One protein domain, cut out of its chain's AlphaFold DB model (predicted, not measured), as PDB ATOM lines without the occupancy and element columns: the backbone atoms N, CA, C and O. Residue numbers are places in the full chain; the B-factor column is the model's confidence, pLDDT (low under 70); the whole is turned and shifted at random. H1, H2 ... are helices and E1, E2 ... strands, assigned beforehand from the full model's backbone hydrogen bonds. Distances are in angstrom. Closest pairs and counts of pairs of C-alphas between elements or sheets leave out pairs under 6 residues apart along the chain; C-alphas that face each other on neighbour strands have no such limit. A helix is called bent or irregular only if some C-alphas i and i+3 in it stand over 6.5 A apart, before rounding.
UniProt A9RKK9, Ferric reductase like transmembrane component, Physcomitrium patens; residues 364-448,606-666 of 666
ATOM      1  N   ASN A 364     106.216 107.197 117.579       84.50
ATOM      2  CA  ASN A 364     106.753 108.552 117.418       84.50
ATOM      3  C   ASN A 364     105.844 109.355 116.483       84.50
ATOM      4  O   ASN A 364     106.189 109.666 115.342       84.50
ATOM      5  N   PHE A 365     104.622 109.630 116.944       85.38
ATOM      6  CA  PHE A 365     103.570 110.180 116.096       85.38
ATOM      7  C   PHE A 365     103.933 111.526 115.470       85.38
ATOM      8  O   PHE A 365     103.427 111.813 114.391       85.38
ATOM      9  N   PHE A 366     104.780 112.331 116.111       88.75
ATOM     10  CA  PHE A 366     105.165 113.658 115.634       88.75
ATOM     11  C   PHE A 366     106.006 113.616 114.348       88.75
ATOM     12  O   PHE A 366     105.910 114.538 113.547       88.75
ATOM     13  N   LEU A 367     106.734 112.521 114.086       89.44
ATOM     14  CA  LEU A 367     107.549 112.360 112.871       89.44
ATOM     15  C   LEU A 367     106.710 112.321 111.586       89.44
ATOM     16  O   LEU A 367     107.227 112.534 110.499       89.44
ATOM     17  N   ARG A 368     105.397 112.073 111.691       86.25
ATOM     18  CA  ARG A 368     104.497 112.023 110.527       86.25
ATOM     19  C   ARG A 368     104.213 113.396 109.908       86.25
ATOM     20  O   ARG A 368     103.611 113.446 108.836       86.25
ATOM     21  N   TYR A 369     104.509 114.481 110.621       88.81
ATOM     22  CA  TYR A 369     104.217 115.838 110.172       88.81
ATOM     23  C   TYR A 369     105.464 116.456 109.558       88.81
ATOM     24  O   TYR A 369     106.529 116.444 110.165       88.81
ATOM     25  N   LYS A 370     105.303 117.042 108.371       89.88
ATOM     26  CA  LYS A 370     106.356 117.835 107.733       89.88
ATOM     27  C   LYS A 370     106.563 119.168 108.462       89.88
ATOM     28  O   LYS A 370     107.706 119.575 108.657       89.88
ATOM     29  N   THR A 371     105.464 119.769 108.930       91.81
ATOM     30  CA  THR A 371     105.444 121.019 109.697       91.81
ATOM     31  C   THR A 371     104.883 120.796 111.105       91.81
ATOM     32  O   THR A 371     103.788 120.250 111.279       91.81
ATOM     33  N   LEU A 372     105.637 121.223 112.119       93.81
ATOM     34  CA  LEU A 372     105.305 121.140 113.541       93.81
ATOM     35  C   LEU A 372     105.209 122.539 114.154       93.81
ATOM     36  O   LEU A 372     106.120 123.346 113.990       93.81
ATOM     37  N   LEU A 373     104.142 122.787 114.914       94.69
ATOM     38  CA  LEU A 373     103.989 123.945 115.792       94.69
ATOM     39  C   LEU A 373     103.970 123.461 117.246       94.69
ATOM     40  O   LEU A 373     103.019 122.815 117.687       94.69
ATOM     41  N   LEU A 374     105.028 123.760 117.985       94.94
ATOM     42  CA  LEU A 374     105.232 123.372 119.375       94.94
ATOM     43  C   LEU A 374     104.988 124.595 120.266       94.94
ATOM     44  O   LEU A 374     105.676 125.600 120.128       94.94
ATOM     45  N   VAL A 375     104.029 124.526 121.189       95.19
ATOM     46  CA  VAL A 375     103.690 125.628 122.104       95.19
ATOM     47  C   VAL A 375     103.881 125.178 123.550       95.19
ATOM     48  O   VAL A 375     103.110 124.359 124.060       95.19
ATOM     49  N   ALA A 376     104.907 125.690 124.228       92.81
ATOM     50  CA  ALA A 376     105.221 125.335 125.613       92.81
ATOM     51  C   ALA A 376     105.020 126.495 126.591       92.81
ATOM     52  O   ALA A 376     105.309 127.647 126.276       92.81
ATOM     53  N   GLY A 377     104.603 126.177 127.818       90.88
ATOM     54  CA  GLY A 377     104.556 127.113 128.943       90.88
ATOM     55  C   GLY A 377     105.423 126.661 130.118       90.88
ATOM     56  O   GLY A 377     105.216 125.570 130.658       90.88
ATOM     57  N   GLY A 378     106.362 127.506 130.556       88.56
ATOM     58  CA  GLY A 378     107.250 127.233 131.693       88.56
ATOM     59  C   GLY A 378     108.045 125.932 131.525       88.56
ATOM     60  O   GLY A 378     108.580 125.670 130.449       88.56
ATOM     61  N   ILE A 379     108.069 125.082 132.565       87.38
ATOM     62  CA  ILE A 379     108.750 123.768 132.539       87.38
ATOM     63  C   ILE A 379     108.111 122.769 131.555       87.38
ATOM     64  O   ILE A 379     108.687 121.726 131.270       87.38
ATOM     65  N   GLY A 380     106.949 123.095 130.972       88.50
ATOM     66  CA  GLY A 380     106.345 122.324 129.882       88.50
ATOM     67  C   GLY A 380     107.218 122.228 128.622       88.50
ATOM     68  O   GLY A 380     106.876 121.482 127.712       88.50
ATOM     69  N   ILE A 381     108.348 122.936 128.560       88.62
ATOM     70  CA  ILE A 381     109.358 122.785 127.507       88.62
ATOM     71  C   ILE A 381     109.985 121.385 127.460       88.62
ATOM     72  O   ILE A 381     110.291 120.902 126.375       88.62
ATOM     73  N   THR A 382     110.135 120.710 128.604       90.25
ATOM     74  CA  THR A 382     110.894 119.453 128.739       90.25
ATOM     75  C   THR A 382     110.578 118.380 127.684       90.25
ATOM     76  O   THR A 382     111.513 117.929 127.029       90.25
ATOM     77  N   PRO A 383     109.313 117.974 127.442       90.81
ATOM     78  CA  PRO A 383     109.012 116.982 126.405       90.81
ATOM     79  C   PRO A 383     109.361 117.445 124.979       90.81
ATOM     80  O   PRO A 383     109.647 116.619 124.117       90.81
ATOM     81  N   PHE A 384     109.356 118.753 124.705       91.38
ATOM     82  CA  PHE A 384     109.783 119.270 123.403       91.38
ATOM     83  C   PHE A 384     111.303 119.306 123.258       91.38
ATOM     84  O   PHE A 384     111.781 119.184 122.135       91.38
ATOM     85  N   LEU A 385     112.058 119.365 124.362       88.69
ATOM     86  CA  LEU A 385     113.512 119.169 124.325       88.69
ATOM     87  C   LEU A 385     113.860 117.782 123.792       88.69
ATOM     88  O   LEU A 385     114.624 117.664 122.836       88.69
ATOM     89  N   ALA A 386     113.220 116.750 124.343       89.75
ATOM     90  CA  ALA A 386     113.417 115.381 123.888       89.75
ATOM     91  C   ALA A 386     112.951 115.187 122.440       89.75
ATOM     92  O   ALA A 386     113.637 114.524 121.665       89.75
ATOM     93  N   MET A 387     111.827 115.799 122.044       90.88
ATOM     94  CA  MET A 387     111.347 115.757 120.658       90.88
ATOM     95  C   MET A 387     112.336 116.386 119.673       90.88
ATOM     96  O   MET A 387     112.656 115.768 118.662       90.88
ATOM     97  N   ILE A 388     112.805 117.606 119.946       89.25
ATOM     98  CA  ILE A 388     113.739 118.315 119.065       89.25
ATOM     99  C   ILE A 388     115.074 117.563 119.013       89.25
ATOM    100  O   ILE A 388     115.596 117.342 117.925       89.25
ATOM    101  N   SER A 389     115.580 117.099 120.159       87.00
ATOM    102  CA  SER A 389     116.792 116.274 120.233       87.00
ATOM    103  C   SER A 389     116.656 114.979 119.415       87.00
ATOM    104  O   SER A 389     117.558 114.652 118.647       87.00
ATOM    105  N   ASP A 390     115.520 114.273 119.490       88.94
ATOM    106  CA  ASP A 390     115.263 113.072 118.675       88.94
ATOM    107  C   ASP A 390     115.197 113.386 117.177       88.94
ATOM    108  O   ASP A 390     115.743 112.632 116.376       88.94
ATOM    109  N   ILE A 391     114.585 114.507 116.777       88.75
ATOM    110  CA  ILE A 391     114.587 114.949 115.373       88.75
ATOM    111  C   ILE A 391     116.026 115.183 114.899       88.75
ATOM    112  O   ILE A 391     116.403 114.655 113.857       88.75
ATOM    113  N   LEU A 392     116.834 115.917 115.669       85.88
ATOM    114  CA  LEU A 392     118.224 116.224 115.315       85.88
ATOM    115  C   LEU A 392     119.075 114.955 115.154       85.88
ATOM    116  O   LEU A 392     119.709 114.784 114.115       85.88
ATOM    117  N   HIS A 393     119.011 114.026 116.112       85.19
ATOM    118  CA  HIS A 393     119.719 112.742 116.017       85.19
ATOM    119  C   HIS A 393     119.266 111.896 114.818       85.19
ATOM    120  O   HIS A 393     120.068 111.206 114.196       85.19
ATOM    121  N   ARG A 394     117.979 111.931 114.456       87.69
ATOM    122  CA  ARG A 394     117.484 111.215 113.269       87.69
ATOM    123  C   ARG A 394     117.997 111.817 111.966       87.69
ATOM    124  O   ARG A 394     118.218 111.067 111.019       87.69
ATOM    125  N   TYR A 395     118.156 113.138 111.913       85.38
ATOM    126  CA  TYR A 395     118.778 113.812 110.775       85.38
ATOM    127  C   TYR A 395     120.255 113.438 110.649       85.38
ATOM    128  O   TYR A 395     120.700 113.142 109.544       85.38
ATOM    129  N   GLU A 396     120.985 113.394 111.765       83.12
ATOM    130  CA  GLU A 396     122.375 112.921 111.808       83.12
ATOM    131  C   GLU A 396     122.492 111.472 111.309       83.12
ATOM    132  O   GLU A 396     123.315 111.172 110.449       83.12
ATOM    133  N   ALA A 397     121.598 110.590 111.755       84.50
ATOM    134  CA  ALA A 397     121.534 109.200 111.309       84.50
ATOM    135  C   ALA A 397     120.890 109.010 109.913       84.50
ATOM    136  O   ALA A 397     120.534 107.890 109.546       84.50
ATOM    137  N   ALA A 398     120.704 110.086 109.136       83.00
ATOM    138  CA  ALA A 398     120.166 110.079 107.772       83.00
ATOM    139  C   ALA A 398     118.817 109.340 107.604       83.00
ATOM    140  O   ALA A 398     118.531 108.752 106.557       83.00
ATOM    141  N   HIS A 399     117.953 109.378 108.625       82.31
ATOM    142  CA  HIS A 399     116.609 108.810 108.523       82.31
ATOM    143  C   HIS A 399     115.762 109.578 107.497       82.31
ATOM    144  O   HIS A 399     115.854 110.795 107.347       82.31
ATOM    145  N   THR A 400     114.866 108.862 106.820       79.62
ATOM    146  CA  THR A 400     113.912 109.448 105.871       79.62
ATOM    147  C   THR A 400     112.597 109.840 106.561       79.62
ATOM    148  O   THR A 400     112.302 109.392 107.669       79.62
ATOM    149  N   TYR A 401     111.790 110.684 105.903       81.19
ATOM    150  CA  TYR A 401     110.464 111.126 106.376       81.19
ATOM    151  C   TYR A 401     110.471 111.843 107.736       81.19
ATOM    152  O   TYR A 401     109.686 111.525 108.629       81.19
ATOM    153  N   LEU A 402     111.354 112.830 107.879       88.00
ATOM    154  CA  LEU A 402     111.462 113.654 109.082       88.00
ATOM    155  C   LEU A 402     110.713 114.991 108.936       88.00
ATOM    156  O   LEU A 402     110.524 115.473 107.813       88.00
ATOM    157  N   PRO A 403     110.319 115.624 110.058       90.00
ATOM    158  CA  PRO A 403     109.836 117.002 110.050       90.00
ATOM    159  C   PRO A 403     110.867 117.940 109.419       90.00
ATOM    160  O   PRO A 403     112.048 117.859 109.743       90.00
ATOM    161  N   GLN A 404     110.432 118.829 108.530       89.12
ATOM    162  CA  GLN A 404     111.292 119.807 107.849       89.12
ATOM    163  C   GLN A 404     111.166 121.197 108.466       89.12
ATOM    164  O   GLN A 404     112.109 121.981 108.430       89.12
ATOM    165  N   HIS A 405     110.013 121.505 109.056       89.81
ATOM    166  CA  HIS A 405     109.734 122.813 109.631       89.81
ATOM    167  C   HIS A 405     109.248 122.644 111.068       89.81
ATOM    168  O   HIS A 405     108.211 122.029 111.315       89.81
ATOM    169  N   VAL A 406     110.000 123.178 112.027       90.56
ATOM    170  CA  VAL A 406     109.670 123.138 113.453       90.56
ATOM    171  C   VAL A 406     109.579 124.568 113.963       90.56
ATOM    172  O   VAL A 406     110.584 125.263 114.066       90.56
ATOM    173  N   HIS A 407     108.367 125.007 114.283       90.81
ATOM    174  CA  HIS A 407     108.088 126.297 114.908       90.81
ATOM    175  C   HIS A 407     107.859 126.070 116.388       90.81
ATOM    176  O   HIS A 407     106.904 125.401 116.775       90.81
ATOM    177  N   PHE A 408     108.746 126.595 117.219       91.00
ATOM    178  CA  PHE A 408     108.707 126.411 118.655       91.00
ATOM    179  C   PHE A 408     108.438 127.737 119.362       91.00
ATOM    180  O   PHE A 408     109.302 128.598 119.459       91.00
ATOM    181  N   THR A 409     107.226 127.887 119.886       91.56
ATOM    182  CA  THR A 409     106.813 129.011 120.723       91.56
ATOM    183  C   THR A 409     106.919 128.636 122.195       91.56
ATOM    184  O   THR A 409     106.206 127.751 122.677       91.56
ATOM    185  N   TRP A 410     107.761 129.340 122.945       91.06
ATOM    186  CA  TRP A 410     107.929 129.115 124.376       91.06
ATOM    187  C   TRP A 410     107.546 130.339 125.196       91.06
ATOM    188  O   TRP A 410     108.051 131.433 124.981       91.06
ATOM    189  N   ILE A 411     106.654 130.148 126.164       91.44
ATOM    190  CA  ILE A 411     106.137 131.211 127.023       91.44
ATOM    191  C   ILE A 411     106.685 131.010 128.433       91.44
ATOM    192  O   ILE A 411     106.396 130.000 129.088       91.44
ATOM    193  N   VAL A 412     107.438 131.990 128.924       88.06
ATOM    194  CA  VAL A 412     108.087 131.951 130.238       88.06
ATOM    195  C   VAL A 412     107.766 133.187 131.074       88.06
ATOM    196  O   VAL A 412     107.500 134.270 130.540       88.06
ATOM    197  N   PRO A 413     107.749 133.053 132.412       83.62
ATOM    198  CA  PRO A 413     107.610 134.205 133.289       83.62
ATOM    199  C   PRO A 413     108.833 135.125 133.199       83.62
ATOM    200  O   PRO A 413     108.654 136.328 133.043       83.62
ATOM    201  N   THR A 414     110.042 134.566 133.248       81.31
ATOM    202  CA  THR A 414     111.303 135.296 133.466       81.31
ATOM    203  C   THR A 414     112.379 134.872 132.468       81.31
ATOM    204  O   THR A 414     112.432 133.704 132.085       81.31
ATOM    205  N   SER A 415     113.284 135.777 132.106       77.38
ATOM    206  CA  SER A 415     114.432 135.541 131.225       77.38
ATOM    207  C   SER A 415     115.452 134.571 131.825       77.38
ATOM    208  O   SER A 415     116.169 133.910 131.082       77.38
ATOM    209  N   ALA A 416     115.468 134.397 133.150       72.62
ATOM    210  CA  ALA A 416     116.294 133.396 133.828       72.62
ATOM    211  C   ALA A 416     116.031 131.955 133.335       72.62
ATOM    212  O   ALA A 416     116.922 131.107 133.383       72.62
ATOM    213  N   ASP A 417     114.825 131.675 132.819       74.00
ATOM    214  CA  ASP A 417     114.487 130.375 132.235       74.00
ATOM    215  C   ASP A 417     115.257 130.104 130.922       74.00
ATOM    216  O   ASP A 417     115.477 128.942 130.580       74.00
ATOM    217  N   LEU A 418     115.736 131.137 130.212       75.75
ATOM    218  CA  LEU A 418     116.365 131.022 128.884       75.75
ATOM    219  C   LEU A 418     117.580 130.087 128.844       75.75
ATOM    220  O   LEU A 418     117.866 129.514 127.796       75.75
ATOM    221  N   HIS A 419     118.259 129.861 129.970       72.62
ATOM    222  CA  HIS A 419     119.378 128.919 130.040       72.62
ATOM    223  C   HIS A 419     119.003 127.479 129.675       72.62
ATOM    224  O   HIS A 419     119.849 126.743 129.171       72.62
ATOM    225  N   ILE A 420     117.743 127.070 129.859       74.19
ATOM    226  CA  ILE A 420     117.277 125.741 129.430       74.19
ATOM    227  C   ILE A 420     117.410 125.590 127.903       74.19
ATOM    228  O   ILE A 420     117.730 124.507 127.421       74.19
ATOM    229  N   LEU A 421     117.244 126.678 127.136       70.94
ATOM    230  CA  LEU A 421     117.412 126.665 125.678       70.94
ATOM    231  C   LEU A 421     118.869 126.563 125.234       70.94
ATOM    232  O   LEU A 421     119.111 126.138 124.110       70.94
ATOM    233  N   GLN A 422     119.849 126.904 126.077       63.94
ATOM    234  CA  GLN A 422     121.258 126.714 125.710       63.94
ATOM    235  C   GLN A 422     121.574 125.235 125.459       63.94
ATOM    236  O   GLN A 422     122.437 124.925 124.646       63.94
ATOM    237  N   GLN A 423     120.821 124.327 126.088       61.31
ATOM    238  CA  GLN A 423     120.914 122.882 125.865       61.31
ATOM    239  C   GLN A 423     120.307 122.434 124.524       61.31
ATOM    240  O   GLN A 423     120.474 121.280 124.153       61.31
ATOM    241  N   LEU A 424     119.589 123.312 123.808       58.56
ATOM    242  CA  LEU A 424     119.013 123.053 122.482       58.56
ATOM    243  C   LEU A 424     119.851 123.606 121.331       58.56
ATOM    244  O   LEU A 424     119.479 123.362 120.185       58.56
ATOM    245  N   ALA A 425     120.904 124.391 121.591       54.44
ATOM    246  CA  ALA A 425     121.620 125.096 120.531       54.44
ATOM    247  C   ALA A 425     122.153 124.076 119.503       54.44
ATOM    248  O   ALA A 425     123.065 123.319 119.845       54.44
ATOM    249  N   PRO A 426     121.622 124.030 118.260       50.47
ATOM    250  CA  PRO A 426     121.950 122.977 117.294       50.47
ATOM    251  C   PRO A 426     123.452 122.896 117.010       50.47
ATOM    252  O   PRO A 426     123.999 121.811 116.850       50.47
ATOM    253  N   THR A 427     124.129 124.045 117.054       44.22
ATOM    254  CA  THR A 427     125.580 124.202 116.905       44.22
ATOM    255  C   THR A 427     126.396 123.572 118.034       44.22
ATOM    256  O   THR A 427     127.532 123.176 117.803       44.22
ATOM    257  N   SER A 428     125.835 123.456 119.241       44.53
ATOM    258  CA  SER A 428     126.483 122.792 120.379       44.53
ATOM    259  C   SER A 428     126.273 121.276 120.398       44.53
ATOM    260  O   SER A 428     127.086 120.563 120.982       44.53
ATOM    261  N   ILE A 429     125.202 120.787 119.758       49.81
ATOM    262  CA  ILE A 429     124.840 119.364 119.752       49.81
ATOM    263  C   ILE A 429     125.409 118.667 118.507       49.81
ATOM    264  O   ILE A 429     126.032 117.623 118.653       49.81
ATOM    265  N   PHE A 430     125.285 119.258 117.309       54.28
ATOM    266  CA  PHE A 430     125.802 118.682 116.057       54.28
ATOM    267  C   PHE A 430     126.318 119.760 115.088       54.28
ATOM    268  O   PHE A 430     125.551 120.306 114.289       54.28
ATOM    269  N   PRO A 431     127.633 120.034 115.074       50.81
ATOM    270  CA  PRO A 431     128.244 120.985 114.139       50.81
ATOM    271  C   PRO A 431     128.075 120.583 112.661       50.81
ATOM    272  O   PRO A 431     128.090 121.437 111.778       50.81
ATOM    273  N   GLN A 432     127.890 119.284 112.388       48.09
ATOM    274  CA  GLN A 432     127.861 118.686 111.046       48.09
ATOM    275  C   GLN A 432     126.494 118.767 110.338       48.09
ATOM    276  O   GLN A 432     126.396 118.414 109.166       48.09
ATOM    277  N   LEU A 433     125.435 119.264 110.994       53.81
ATOM    278  CA  LEU A 433     124.082 119.320 110.409       53.81
ATOM    279  C   LEU A 433     123.901 120.391 109.307       53.81
ATOM    280  O   LEU A 433     122.784 120.567 108.808       53.81
ATOM    281  N   GLN A 434     124.982 121.074 108.904       49.09
ATOM    282  CA  GLN A 434     125.007 122.199 107.958       49.09
ATOM    283  C   GLN A 434     124.382 121.906 106.576       49.09
ATOM    284  O   GLN A 434     123.986 122.843 105.890       49.09
ATOM    285  N   SER A 435     124.174 120.643 106.201       49.28
ATOM    286  CA  SER A 435     123.640 120.209 104.898       49.28
ATOM    287  C   SER A 435     122.172 119.728 104.898       49.28
ATOM    288  O   SER A 435     121.695 119.228 103.880       49.28
ATOM    289  N   SER A 436     121.434 119.852 106.009       61.25
ATOM    290  CA  SER A 436     120.072 119.295 106.143       61.25
ATOM    291  C   SER A 436     118.928 120.272 105.791       61.25
ATOM    292  O   SER A 436     119.008 121.467 106.056       61.25
ATOM    293  N   ASN A 437     117.808 119.754 105.254       77.00
ATOM    294  CA  ASN A 437     116.576 120.508 104.918       77.00
ATOM    295  C   ASN A 437     115.711 120.898 106.148       77.00
ATOM    296  O   ASN A 437     114.504 121.112 106.019       77.00
ATOM    297  N   LEU A 438     116.288 120.944 107.352       84.06
ATOM    298  CA  LEU A 438     115.568 121.205 108.600       84.06
ATOM    299  C   LEU A 438     115.604 122.696 108.959       84.06
ATOM    300  O   LEU A 438     116.665 123.296 109.073       84.06
ATOM    301  N   THR A 439     114.441 123.295 109.203       83.62
ATOM    302  CA  THR A 439     114.301 124.665 109.717       83.62
ATOM    303  C   THR A 439     113.678 124.633 111.108       83.62
ATOM    304  O   THR A 439     112.540 124.184 111.257       83.62
ATOM    305  N   ILE A 440     114.394 125.135 112.117       83.81
ATOM    306  CA  ILE A 440     113.891 125.271 113.492       83.81
ATOM    307  C   ILE A 440     113.792 126.756 113.841       83.81
ATOM    308  O   ILE A 440     114.808 127.427 113.985       83.81
ATOM    309  N   VAL A 441     112.576 127.261 114.011       84.19
ATOM    310  CA  VAL A 441     112.304 128.634 114.456       84.19
ATOM    311  C   VAL A 441     111.937 128.600 115.932       84.19
ATOM    312  O   VAL A 441     111.036 127.855 116.310       84.19
ATOM    313  N   VAL A 442     112.617 129.390 116.765       84.56
ATOM    314  CA  VAL A 442     112.334 129.461 118.205       84.56
ATOM    315  C   VAL A 442     111.885 130.872 118.567       84.56
ATOM    316  O   VAL A 442     112.659 131.818 118.483       84.56
ATOM    317  N   ASP A 443     110.646 131.016 119.018       85.44
ATOM    318  CA  ASP A 443     110.090 132.277 119.498       85.44
ATOM    319  C   ASP A 443     109.841 132.193 121.003       85.44
ATOM    320  O   ASP A 443     108.998 131.422 121.472       85.44
ATOM    321  N   VAL A 444     110.562 133.004 121.773       86.25
ATOM    322  CA  VAL A 444     110.450 133.030 123.231       86.25
ATOM    323  C   VAL A 444     109.730 134.285 123.687       86.25
ATOM    324  O   VAL A 444     110.136 135.399 123.370       86.25
ATOM    325  N   TYR A 445     108.683 134.104 124.483       87.62
ATOM    326  CA  TYR A 445     107.847 135.163 125.028       87.62
ATOM    327  C   TYR A 445     108.056 135.271 126.538       87.62
ATOM    328  O   TYR A 445     107.668 134.373 127.292       87.62
ATOM    329  N   VAL A 446     108.653 136.378 126.983       86.69
ATOM    330  CA  VAL A 446     108.875 136.676 128.407       86.69
ATOM    331  C   VAL A 446     107.752 137.570 128.920       86.69
ATOM    332  O   VAL A 446     107.513 138.658 128.392       86.69
ATOM    333  N   THR A 447     107.041 137.108 129.950       86.44
ATOM    334  CA  THR A 447     105.772 137.722 130.383       86.44
ATOM    335  C   THR A 447     105.868 138.632 131.609       86.44
ATOM    336  O   THR A 447     104.967 139.449 131.784       86.44
ATOM    337  N   ARG A 448     106.900 138.515 132.461       82.88
ATOM    338  CA  ARG A 448     107.015 139.294 133.716       82.88
ATOM    339  C   ARG A 448     108.204 140.250 133.789       82.88
ATOM    340  O   ARG A 448     108.168 141.153 134.618       82.88
ATOM    341  N   ARG A 606     102.659 138.372 126.440       83.75
ATOM    342  CA  ARG A 606     102.016 137.093 126.108       83.75
ATOM    343  C   ARG A 606     101.698 137.062 124.606       83.75
ATOM    344  O   ARG A 606     101.164 138.054 124.116       83.75
ATOM    345  N   PRO A 607     101.984 135.962 123.885       87.25
ATOM    346  CA  PRO A 607     101.686 135.884 122.461       87.25
ATOM    347  C   PRO A 607     100.182 135.903 122.205       87.25
ATOM    348  O   PRO A 607      99.410 135.268 122.933       87.25
ATOM    349  N   ILE A 608      99.791 136.552 121.111       87.31
ATOM    350  CA  ILE A 608      98.486 136.348 120.489       87.31
ATOM    351  C   ILE A 608      98.605 135.060 119.668       87.31
ATOM    352  O   ILE A 608      99.164 135.042 118.577       87.31
ATOM    353  N   LEU A 609      98.147 133.942 120.238       87.12
ATOM    354  CA  LEU A 609      98.377 132.612 119.656       87.12
ATOM    355  C   LEU A 609      97.782 132.459 118.248       87.12
ATOM    356  O   LEU A 609      98.368 131.751 117.437       87.12
ATOM    357  N   SER A 610      96.666 133.135 117.945       84.19
ATOM    358  CA  SER A 610      96.079 133.127 116.600       84.19
ATOM    359  C   SER A 610      97.034 133.697 115.556       84.19
ATOM    360  O   SER A 610      97.234 133.053 114.540       84.19
ATOM    361  N   GLU A 611      97.711 134.811 115.846       86.94
ATOM    362  CA  GLU A 611      98.695 135.405 114.929       86.94
ATOM    363  C   GLU A 611      99.888 134.474 114.697       86.94
ATOM    364  O   GLU A 611     100.381 134.354 113.580       86.94
ATOM    365  N   VAL A 612     100.339 133.775 115.746       86.38
ATOM    366  CA  VAL A 612     101.409 132.774 115.626       86.38
ATOM    367  C   VAL A 612     100.978 131.635 114.703       86.38
ATOM    368  O   VAL A 612     101.758 131.200 113.858       86.38
ATOM    369  N   LEU A 613      99.745 131.145 114.852       87.06
ATOM    370  CA  LEU A 613      99.211 130.104 113.980       87.06
ATOM    371  C   LEU A 613      99.067 130.606 112.542       87.06
ATOM    372  O   LEU A 613      99.538 129.928 111.633       87.06
ATOM    373  N   ASP A 614      98.454 131.770 112.341       85.69
ATOM    374  CA  ASP A 614      98.213 132.345 111.018       85.69
ATOM    375  C   ASP A 614      99.541 132.554 110.274       85.69
ATOM    376  O   ASP A 614      99.680 132.108 109.137       85.69
ATOM    377  N   ALA A 615     100.578 133.057 110.955       85.75
ATOM    378  CA  ALA A 615     101.919 133.198 110.389       85.75
ATOM    379  C   ALA A 615     102.538 131.859 109.936       85.75
ATOM    380  O   ALA A 615     103.242 131.802 108.925       85.75
ATOM    381  N   VAL A 616     102.291 130.763 110.663       85.50
ATOM    382  CA  VAL A 616     102.744 129.421 110.257       85.50
ATOM    383  C   VAL A 616     101.936 128.920 109.055       85.50
ATOM    384  O   VAL A 616     102.514 128.370 108.118       85.50
ATOM    385  N   LEU A 617     100.618 129.118 109.049       85.31
ATOM    386  CA  LEU A 617      99.733 128.625 107.986       85.31
ATOM    387  C   LEU A 617      99.885 129.386 106.666       85.31
ATOM    388  O   LEU A 617      99.779 128.775 105.597       85.31
ATOM    389  N   GLU A 618     100.176 130.684 106.732       85.50
ATOM    390  CA  GLU A 618     100.545 131.513 105.582       85.50
ATOM    391  C   GLU A 618     101.884 131.072 104.985       85.50
ATOM    392  O   GLU A 618     102.046 131.035 103.765       85.50
ATOM    393  N   ARG A 619     102.847 130.691 105.834       84.12
ATOM    394  CA  ARG A 619     104.192 130.301 105.394       84.12
ATOM    395  C   ARG A 619     104.244 128.908 104.769       84.12
ATOM    396  O   ARG A 619     105.032 128.695 103.850       84.12
ATOM    397  N   TYR A 620     103.430 127.968 105.249       83.31
ATOM    398  CA  TYR A 620     103.430 126.570 104.794       83.31
ATOM    399  C   TYR A 620     102.087 126.174 104.188       83.31
ATOM    400  O   TYR A 620     101.360 125.314 104.697       83.31
ATOM    401  N   THR A 621     101.761 126.804 103.061       75.56
ATOM    402  CA  THR A 621     100.484 126.573 102.391       75.56
ATOM    403  C   THR A 621     100.329 125.125 101.921       75.56
ATOM    404  O   THR A 621     101.201 124.603 101.234       75.56
ATOM    405  N   ASN A 622      99.180 124.507 102.223       75.94
ATOM    406  CA  ASN A 622      98.785 123.142 101.824       75.94
ATOM    407  C   ASN A 622      99.470 121.983 102.573       75.94
ATOM    408  O   ASN A 622      99.348 120.829 102.155       75.94
ATOM    409  N   GLU A 623     100.131 122.244 103.701       81.56
ATOM    410  CA  GLU A 623     100.688 121.185 104.547       81.56
ATOM    411  C   GLU A 623      99.778 120.819 105.729       81.56
ATOM    412  O   GLU A 623      99.025 121.635 106.258       81.56
ATOM    413  N   ASN A 624      99.855 119.559 106.171       85.56
ATOM    414  CA  ASN A 624      99.239 119.148 107.432       85.56
ATOM    415  C   ASN A 624     100.154 119.555 108.586       85.56
ATOM    416  O   ASN A 624     101.260 119.019 108.708       85.56
ATOM    417  N   VAL A 625      99.665 120.432 109.458       90.06
ATOM    418  CA  VAL A 625     100.432 120.928 110.606       90.06
ATOM    419  C   VAL A 625     100.100 120.111 111.853       90.06
ATOM    420  O   VAL A 625      98.930 119.935 112.221       90.06
ATOM    421  N   GLY A 626     101.135 119.590 112.510       92.62
ATOM    422  CA  GLY A 626     101.027 119.008 113.846       92.62
ATOM    423  C   GLY A 626     101.175 120.100 114.899       92.62
ATOM    424  O   GLY A 626     102.262 120.651 115.044       92.62
ATOM    425  N   VAL A 627     100.112 120.401 115.644       94.19
ATOM    426  CA  VAL A 627     100.125 121.400 116.723       94.19
ATOM    427  C   VAL A 627     100.204 120.685 118.066       94.19
ATOM    428  O   VAL A 627      99.295 119.936 118.422       94.19
ATOM    429  N   LEU A 628     101.281 120.892 118.819       94.12
ATOM    430  CA  LEU A 628     101.497 120.259 120.116       94.12
ATOM    431  C   LEU A 628     101.563 121.320 121.211       94.12
ATOM    432  O   LEU A 628     102.309 122.287 121.093       94.12
ATOM    433  N   ALA A 629     100.820 121.117 122.300       94.00
ATOM    434  CA  ALA A 629     100.811 122.031 123.441       94.00
ATOM    435  C   ALA A 629     101.249 121.332 124.733       94.00
ATOM    436  O   ALA A 629     100.732 120.261 125.059       94.00
ATOM    437  N   SER A 630     102.146 121.965 125.493       93.00
ATOM    438  CA  SER A 630     102.645 121.468 126.783       93.00
ATOM    439  C   SER A 630     102.731 122.577 127.837       93.00
ATOM    440  O   SER A 630     103.097 123.713 127.540       93.00
ATOM    441  N   GLY A 631     102.397 122.267 129.093       88.75
ATOM    442  CA  GLY A 631     102.400 123.231 130.203       88.75
ATOM    443  C   GLY A 631     101.012 123.446 130.830       88.75
ATOM    444  O   GLY A 631     100.241 122.491 130.916       88.75
ATOM    445  N   PRO A 632     100.673 124.661 131.308       87.50
ATOM    446  CA  PRO A 632      99.422 124.921 132.029       87.50
ATOM    447  C   PRO A 632      98.152 124.562 131.242       87.50
ATOM    448  O   PRO A 632      98.096 124.723 130.023       87.50
ATOM    449  N   GLU A 633      97.094 124.139 131.942       84.06
ATOM    450  CA  GLU A 633      95.824 123.754 131.301       84.06
ATOM    451  C   GLU A 633      95.166 124.903 130.533       84.06
ATOM    452  O   GLU A 633      94.513 124.658 129.523       84.06
ATOM    453  N   SER A 634      95.310 126.143 131.005       87.75
ATOM    454  CA  SER A 634      94.821 127.327 130.291       87.75
ATOM    455  C   SER A 634      95.490 127.457 128.925       87.75
ATOM    456  O   SER A 634      94.791 127.522 127.926       87.75
ATOM    457  N   LEU A 635      96.823 127.361 128.868       90.25
ATOM    458  CA  LEU A 635      97.576 127.417 127.614       90.25
ATOM    459  C   LEU A 635      97.140 126.316 126.642       90.25
ATOM    460  O   LEU A 635      96.878 126.580 125.475       90.25
ATOM    461  N   GLN A 636      97.032 125.079 127.125       90.44
ATOM    462  CA  GLN A 636      96.610 123.962 126.283       90.44
ATOM    463  C   GLN A 636      95.195 124.154 125.729       90.44
ATOM    464  O   GLN A 636      94.957 123.828 124.565       90.44
ATOM    465  N   ARG A 637      94.271 124.686 126.541       90.31
ATOM    466  CA  ARG A 637      92.908 125.032 126.114       90.31
ATOM    467  C   ARG A 637      92.906 126.162 125.090       90.31
ATOM    468  O   ARG A 637      92.183 126.051 124.107       90.31
ATOM    469  N   ASP A 638      93.721 127.192 125.286       91.06
ATOM    470  CA  ASP A 638      93.836 128.324 124.361       91.06
ATOM    471  C   ASP A 638      94.317 127.840 122.978       91.06
ATOM    472  O   ASP A 638      93.686 128.140 121.964       91.06
ATOM    473  N   VAL A 639      95.351 126.988 122.936       91.69
ATOM    474  CA  VAL A 639      95.845 126.369 121.689       91.69
ATOM    475  C   VAL A 639      94.794 125.439 121.063       91.69
ATOM    476  O   VAL A 639      94.603 125.445 119.849       91.69
ATOM    477  N   ALA A 640      94.070 124.653 121.866       90.50
ATOM    478  CA  ALA A 640      93.007 123.783 121.356       90.50
ATOM    479  C   ALA A 640      91.839 124.582 120.748       90.50
ATOM    480  O   ALA A 640      91.335 124.220 119.684       90.50
ATOM    481  N   ASN A 641      91.427 125.674 121.401       89.62
ATOM    482  CA  ASN A 641      90.397 126.590 120.910       89.62
ATOM    483  C   ASN A 641      90.811 127.245 119.596       89.62
ATOM    484  O   ASN A 641      90.018 127.295 118.660       89.62
ATOM    485  N   MET A 642      92.062 127.683 119.505       89.44
ATOM    486  CA  MET A 642      92.639 128.230 118.282       89.44
ATOM    487  C   MET A 642      92.555 127.223 117.119       89.44
ATOM    488  O   MET A 642      91.989 127.540 116.073       89.44
ATOM    489  N   CYS A 643      92.999 125.976 117.320       88.75
ATOM    490  CA  CYS A 643      92.891 124.921 116.303       88.75
ATOM    491  C   CYS A 643      91.434 124.611 115.908       88.75
ATOM    492  O   CYS A 643      91.139 124.339 114.738       88.75
ATOM    493  N   ARG A 644      90.516 124.633 116.883       87.81
ATOM    494  CA  ARG A 644      89.082 124.400 116.670       87.81
ATOM    495  C   ARG A 644      88.449 125.511 115.833       87.81
ATOM    496  O   ARG A 644      87.742 125.203 114.877       87.81
ATOM    497  N   ASN A 645      88.719 126.770 116.166       86.75
ATOM    498  CA  ASN A 645      88.168 127.931 115.467       86.75
ATOM    499  C   ASN A 645      88.631 127.964 114.008       86.75
ATOM    500  O   ASN A 645      87.802 128.116 113.114       86.75
ATOM    501  N   HIS A 646      89.918 127.703 113.753       83.69
ATOM    502  CA  HIS A 646      90.437 127.587 112.388       83.69
ATOM    503  C   HIS A 646      89.717 126.480 111.596       83.69
ATOM    504  O   HIS A 646      89.268 126.693 110.472       83.69
ATOM    505  N   SER A 647      89.532 125.307 112.212       79.25
ATOM    506  CA  SER A 647      88.845 124.173 111.576       79.25
ATOM    507  C   SER A 647      87.360 124.433 111.286       79.25
ATOM    508  O   SER A 647      86.804 123.790 110.400       79.25
ATOM    509  N   SER A 648      86.712 125.325 112.044       74.25
ATOM    510  CA  SER A 648      85.297 125.680 111.880       74.25
ATOM    511  C   SER A 648      85.075 126.799 110.863       74.25
ATOM    512  O   SER A 648      84.036 126.816 110.213       74.25
ATOM    513  N   ASN A 649      86.010 127.742 110.742       66.06
ATOM    514  CA  ASN A 649      85.841 128.918 109.885       66.06
ATOM    515  C   ASN A 649      86.318 128.678 108.446       66.06
ATOM    516  O   ASN A 649      85.743 129.237 107.517       66.06
ATOM    517  N   ASN A 650      87.314 127.811 108.237       63.69
ATOM    518  CA  ASN A 650      87.969 127.646 106.937       63.69
ATOM    519  C   ASN A 650      87.704 126.272 106.295       63.69
ATOM    520  O   ASN A 650      88.631 125.521 105.994       63.69
ATOM    521  N   TYR A 651      86.436 125.944 106.015       52.16
ATOM    522  CA  TYR A 651      86.078 124.733 105.248       52.16
ATOM    523  C   TYR A 651      86.673 124.707 103.824       52.16
ATOM    524  O   TYR A 651      86.749 123.640 103.217       52.16
ATOM    525  N   ALA A 652      87.096 125.865 103.299       46.03
ATOM    526  CA  ALA A 652      87.605 126.033 101.938       46.03
ATOM    527  C   ALA A 652      89.129 125.835 101.787       46.03
ATOM    528  O   ALA A 652      89.592 125.555 100.683       46.03
ATOM    529  N   THR A 653      89.926 125.949 102.858       55.00
ATOM    530  CA  THR A 653      91.383 125.733 102.781       55.00
ATOM    531  C   THR A 653      91.727 124.261 102.998       55.00
ATOM    532  O   THR A 653      91.299 123.660 103.981       55.00
ATOM    533  N   ALA A 654      92.560 123.677 102.133       56.88
ATOM    534  CA  ALA A 654      92.964 122.266 102.189       56.88
ATOM    535  C   ALA A 654      93.840 121.873 103.408       56.88
ATOM    536  O   ALA A 654      94.250 120.717 103.522       56.88
ATOM    537  N   GLN A 655      94.144 122.807 104.316       72.44
ATOM    538  CA  GLN A 655      95.064 122.598 105.436       72.44
ATOM    539  C   GLN A 655      94.368 121.972 106.653       72.44
ATOM    540  O   GLN A 655      93.378 122.493 107.166       72.44
ATOM    541  N   ILE A 656      94.908 120.856 107.152       79.31
ATOM    542  CA  ILE A 656      94.373 120.151 108.325       79.31
ATOM    543  C   ILE A 656      95.302 120.358 109.524       79.31
ATOM    544  O   ILE A 656      96.432 119.866 109.536       79.31
ATOM    545  N   LEU A 657      94.780 121.006 110.568       85.38
ATOM    546  CA  LEU A 657      95.431 121.113 111.875       85.38
ATOM    547  C   LEU A 657      95.169 119.863 112.713       85.38
ATOM    548  O   LEU A 657      94.020 119.449 112.890       85.38
ATOM    549  N   ASN A 658      96.235 119.280 113.259       87.81
ATOM    550  CA  ASN A 658      96.159 118.119 114.139       87.81
ATOM    551  C   ASN A 658      96.692 118.499 115.521       87.81
ATOM    552  O   ASN A 658      97.903 118.615 115.698       87.81
ATOM    553  N   TYR A 659      95.797 118.691 116.488       90.56
ATOM    554  CA  TYR A 659      96.143 119.080 117.852       90.56
ATOM    555  C   TYR A 659      96.495 117.865 118.717       90.56
ATOM    556  O   TYR A 659      95.772 116.866 118.720       90.56
ATOM    557  N   HIS A 660      97.562 117.988 119.508       89.12
ATOM    558  CA  HIS A 660      97.949 117.020 120.533       89.12
ATOM    559  C   HIS A 660      98.296 117.743 121.835       89.12
ATOM    560  O   HIS A 660      99.125 118.652 121.867       89.12
ATOM    561  N   SER A 661      97.683 117.303 122.931       84.81
ATOM    562  CA  SER A 661      98.071 117.722 124.278       84.81
ATOM    563  C   SER A 661      99.191 116.814 124.778       84.81
ATOM    564  O   SER A 661      99.040 115.590 124.827       84.81
ATOM    565  N   VAL A 662     100.309 117.423 125.160       81.06
ATOM    566  CA  VAL A 662     101.431 116.762 125.821       81.06
ATOM    567  C   VAL A 662     101.451 117.281 127.251       81.06
ATOM    568  O   VAL A 662     102.054 118.307 127.551       81.06
ATOM    569  N   SER A 663     100.710 116.630 128.144       68.62
ATOM    570  CA  SER A 663     100.733 117.011 129.552       68.62
ATOM    571  C   SER A 663     100.559 115.840 130.495       68.62
ATOM    572  O   SER A 663      99.792 114.913 130.250       68.62
ATOM    573  N   PHE A 664     101.269 115.941 131.613       59.75
ATOM    574  CA  PHE A 664     101.242 114.971 132.690       59.75
ATOM    575  C   PHE A 664     100.218 115.448 133.720       59.75
ATOM    576  O   PHE A 664     100.488 116.350 134.512       59.75
ATOM    577  N   ARG A 665      99.015 114.871 133.680       51.22
ATOM    578  CA  ARG A 665      98.024 114.994 134.756       51.22
ATOM    579  C   ARG A 665      98.094 113.722 135.602       51.22
ATOM    580  O   ARG A 665      97.694 112.664 135.123       51.22
ATOM    581  N   LEU A 666      98.591 113.816 136.837       40.03
ATOM    582  CA  LEU A 666      98.350 112.802 137.874       40.03
ATOM    583  C   LEU A 666      97.299 113.314 138.856       40.03
ATOM    584  O   LEU A 666      97.450 114.451 139.350       40.03
TER     585      LEU A 666
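What this domain is: This is residues 364 to 448 and 606 to 666 of the 666 residues of the protein "Ferric reductase like transmembrane component" of Physcomitrium patens (UniProt A9RKK9). A twisted sheet of five parallel strands forms the core, covered by H2 and H3 on one face and by H6 and H7 on the other, in three layers. H4 and H5 lie off the sheet beside H2, and short H1 is on the face of H2. The printed part has 146 residues, in the order H1 E1 H2 E2 H3 H4 H5 E3 H6 E4 H7 E5; the sheet runs E3 E2 E1 E4 E5, and the class is mixed. It is compact, with a radius of gyration of the C-alphas of 15.2 A, and spans 43 by 37 by 30 A.

How they stand to each other: E1, residues 371 to 377, is parallel to E2, residues 405 to 412, with N 374 and O 407 2.8 A apart, and to E4, residues 625 to 630, with N 375 and O 628 at 2.8 A. The edge strands are E3, residues 439 to 446, beside E2 with N 408 and O 441 at 2.8 A, and E5, residues 657 to 661, beside E4 with N 627 and O 658 at 2.8 A. H2, residues 378 to 396, is over E2 and E1 at a height of 9.7 A and along the strands; its closest C-alphas to E2 are Gly 378 and Val 412, 5.0 A. H3, residues 415 to 422, on the same face, is over E3 and only just over E2, with 3 C-alphas falling there. H1, residues 365 to 368, also on that face, is only just over E4, with 3 C-alphas. On the opposite face H6, residues 609 to 619, is over E1, and H7, residues 633 to 649, is over E4 and E5. They touch at Ser 610 and Met 642, C-alphas 6.2 A apart, with residues 638 to 642 of H7 alone, at a steep tilt of 49 degrees. H5, residues 431 to 435, only just touches H2, with 3 pairs of C-alphas within 8 A, Glu 396 and Leu 433 closest at 6.8 A; H4, residues 426 to 429, is close to H2 but not clearly touching, Leu 392 and Pro 426 at 8.0 A. E1, H2, E2 and E4, H7, E5 are strand-helix-strand units, parallel neighbour strands joined through a helix, with right-handed crossovers; E2, H3 H4 H5, E3 is another. In H6 and H7 every O i to N i+4 pair is within hydrogen-bond range; H2 has 12 of 15, H3 0 of 4 but 4 of 5 O i to N i+3, H5 0 of 1 and 0 of 2, and H1 and H4 are too short.

Where its parts are: H2 is 28.8 A long, H7 24.2 A, E3 22.9 A, E2 22.6 A and E1 20.2 A. C-alpha 371 is at (105.444, 121.019, 109.697) and C-alpha 661 at (98.071, 117.722, 124.278). H2 has a kink of 28 degrees near residue 385 and is only just irregular, C-alphas 380 and 383 being 6.9 A apart; H3 is only just irregular, 416 to 419 at 6.6 A, and H5 is irregular, 432 to 435 at 7.6 A.

The domain as a whole: The C-alphas farthest apart, of Ala 416 and Ala 652, are 43.5 A apart. Residues 449 to 605 are cut out, and C-alphas 448 and 606 are 9.4 A apart across the cut. Of the links printed whole, H2 to E2 and H7 to E5 are short and the others tight. Mean pLDDT of the printed part is 80.8; residues 422 to 436, 649 to 654 and 663 to 666 are under 70.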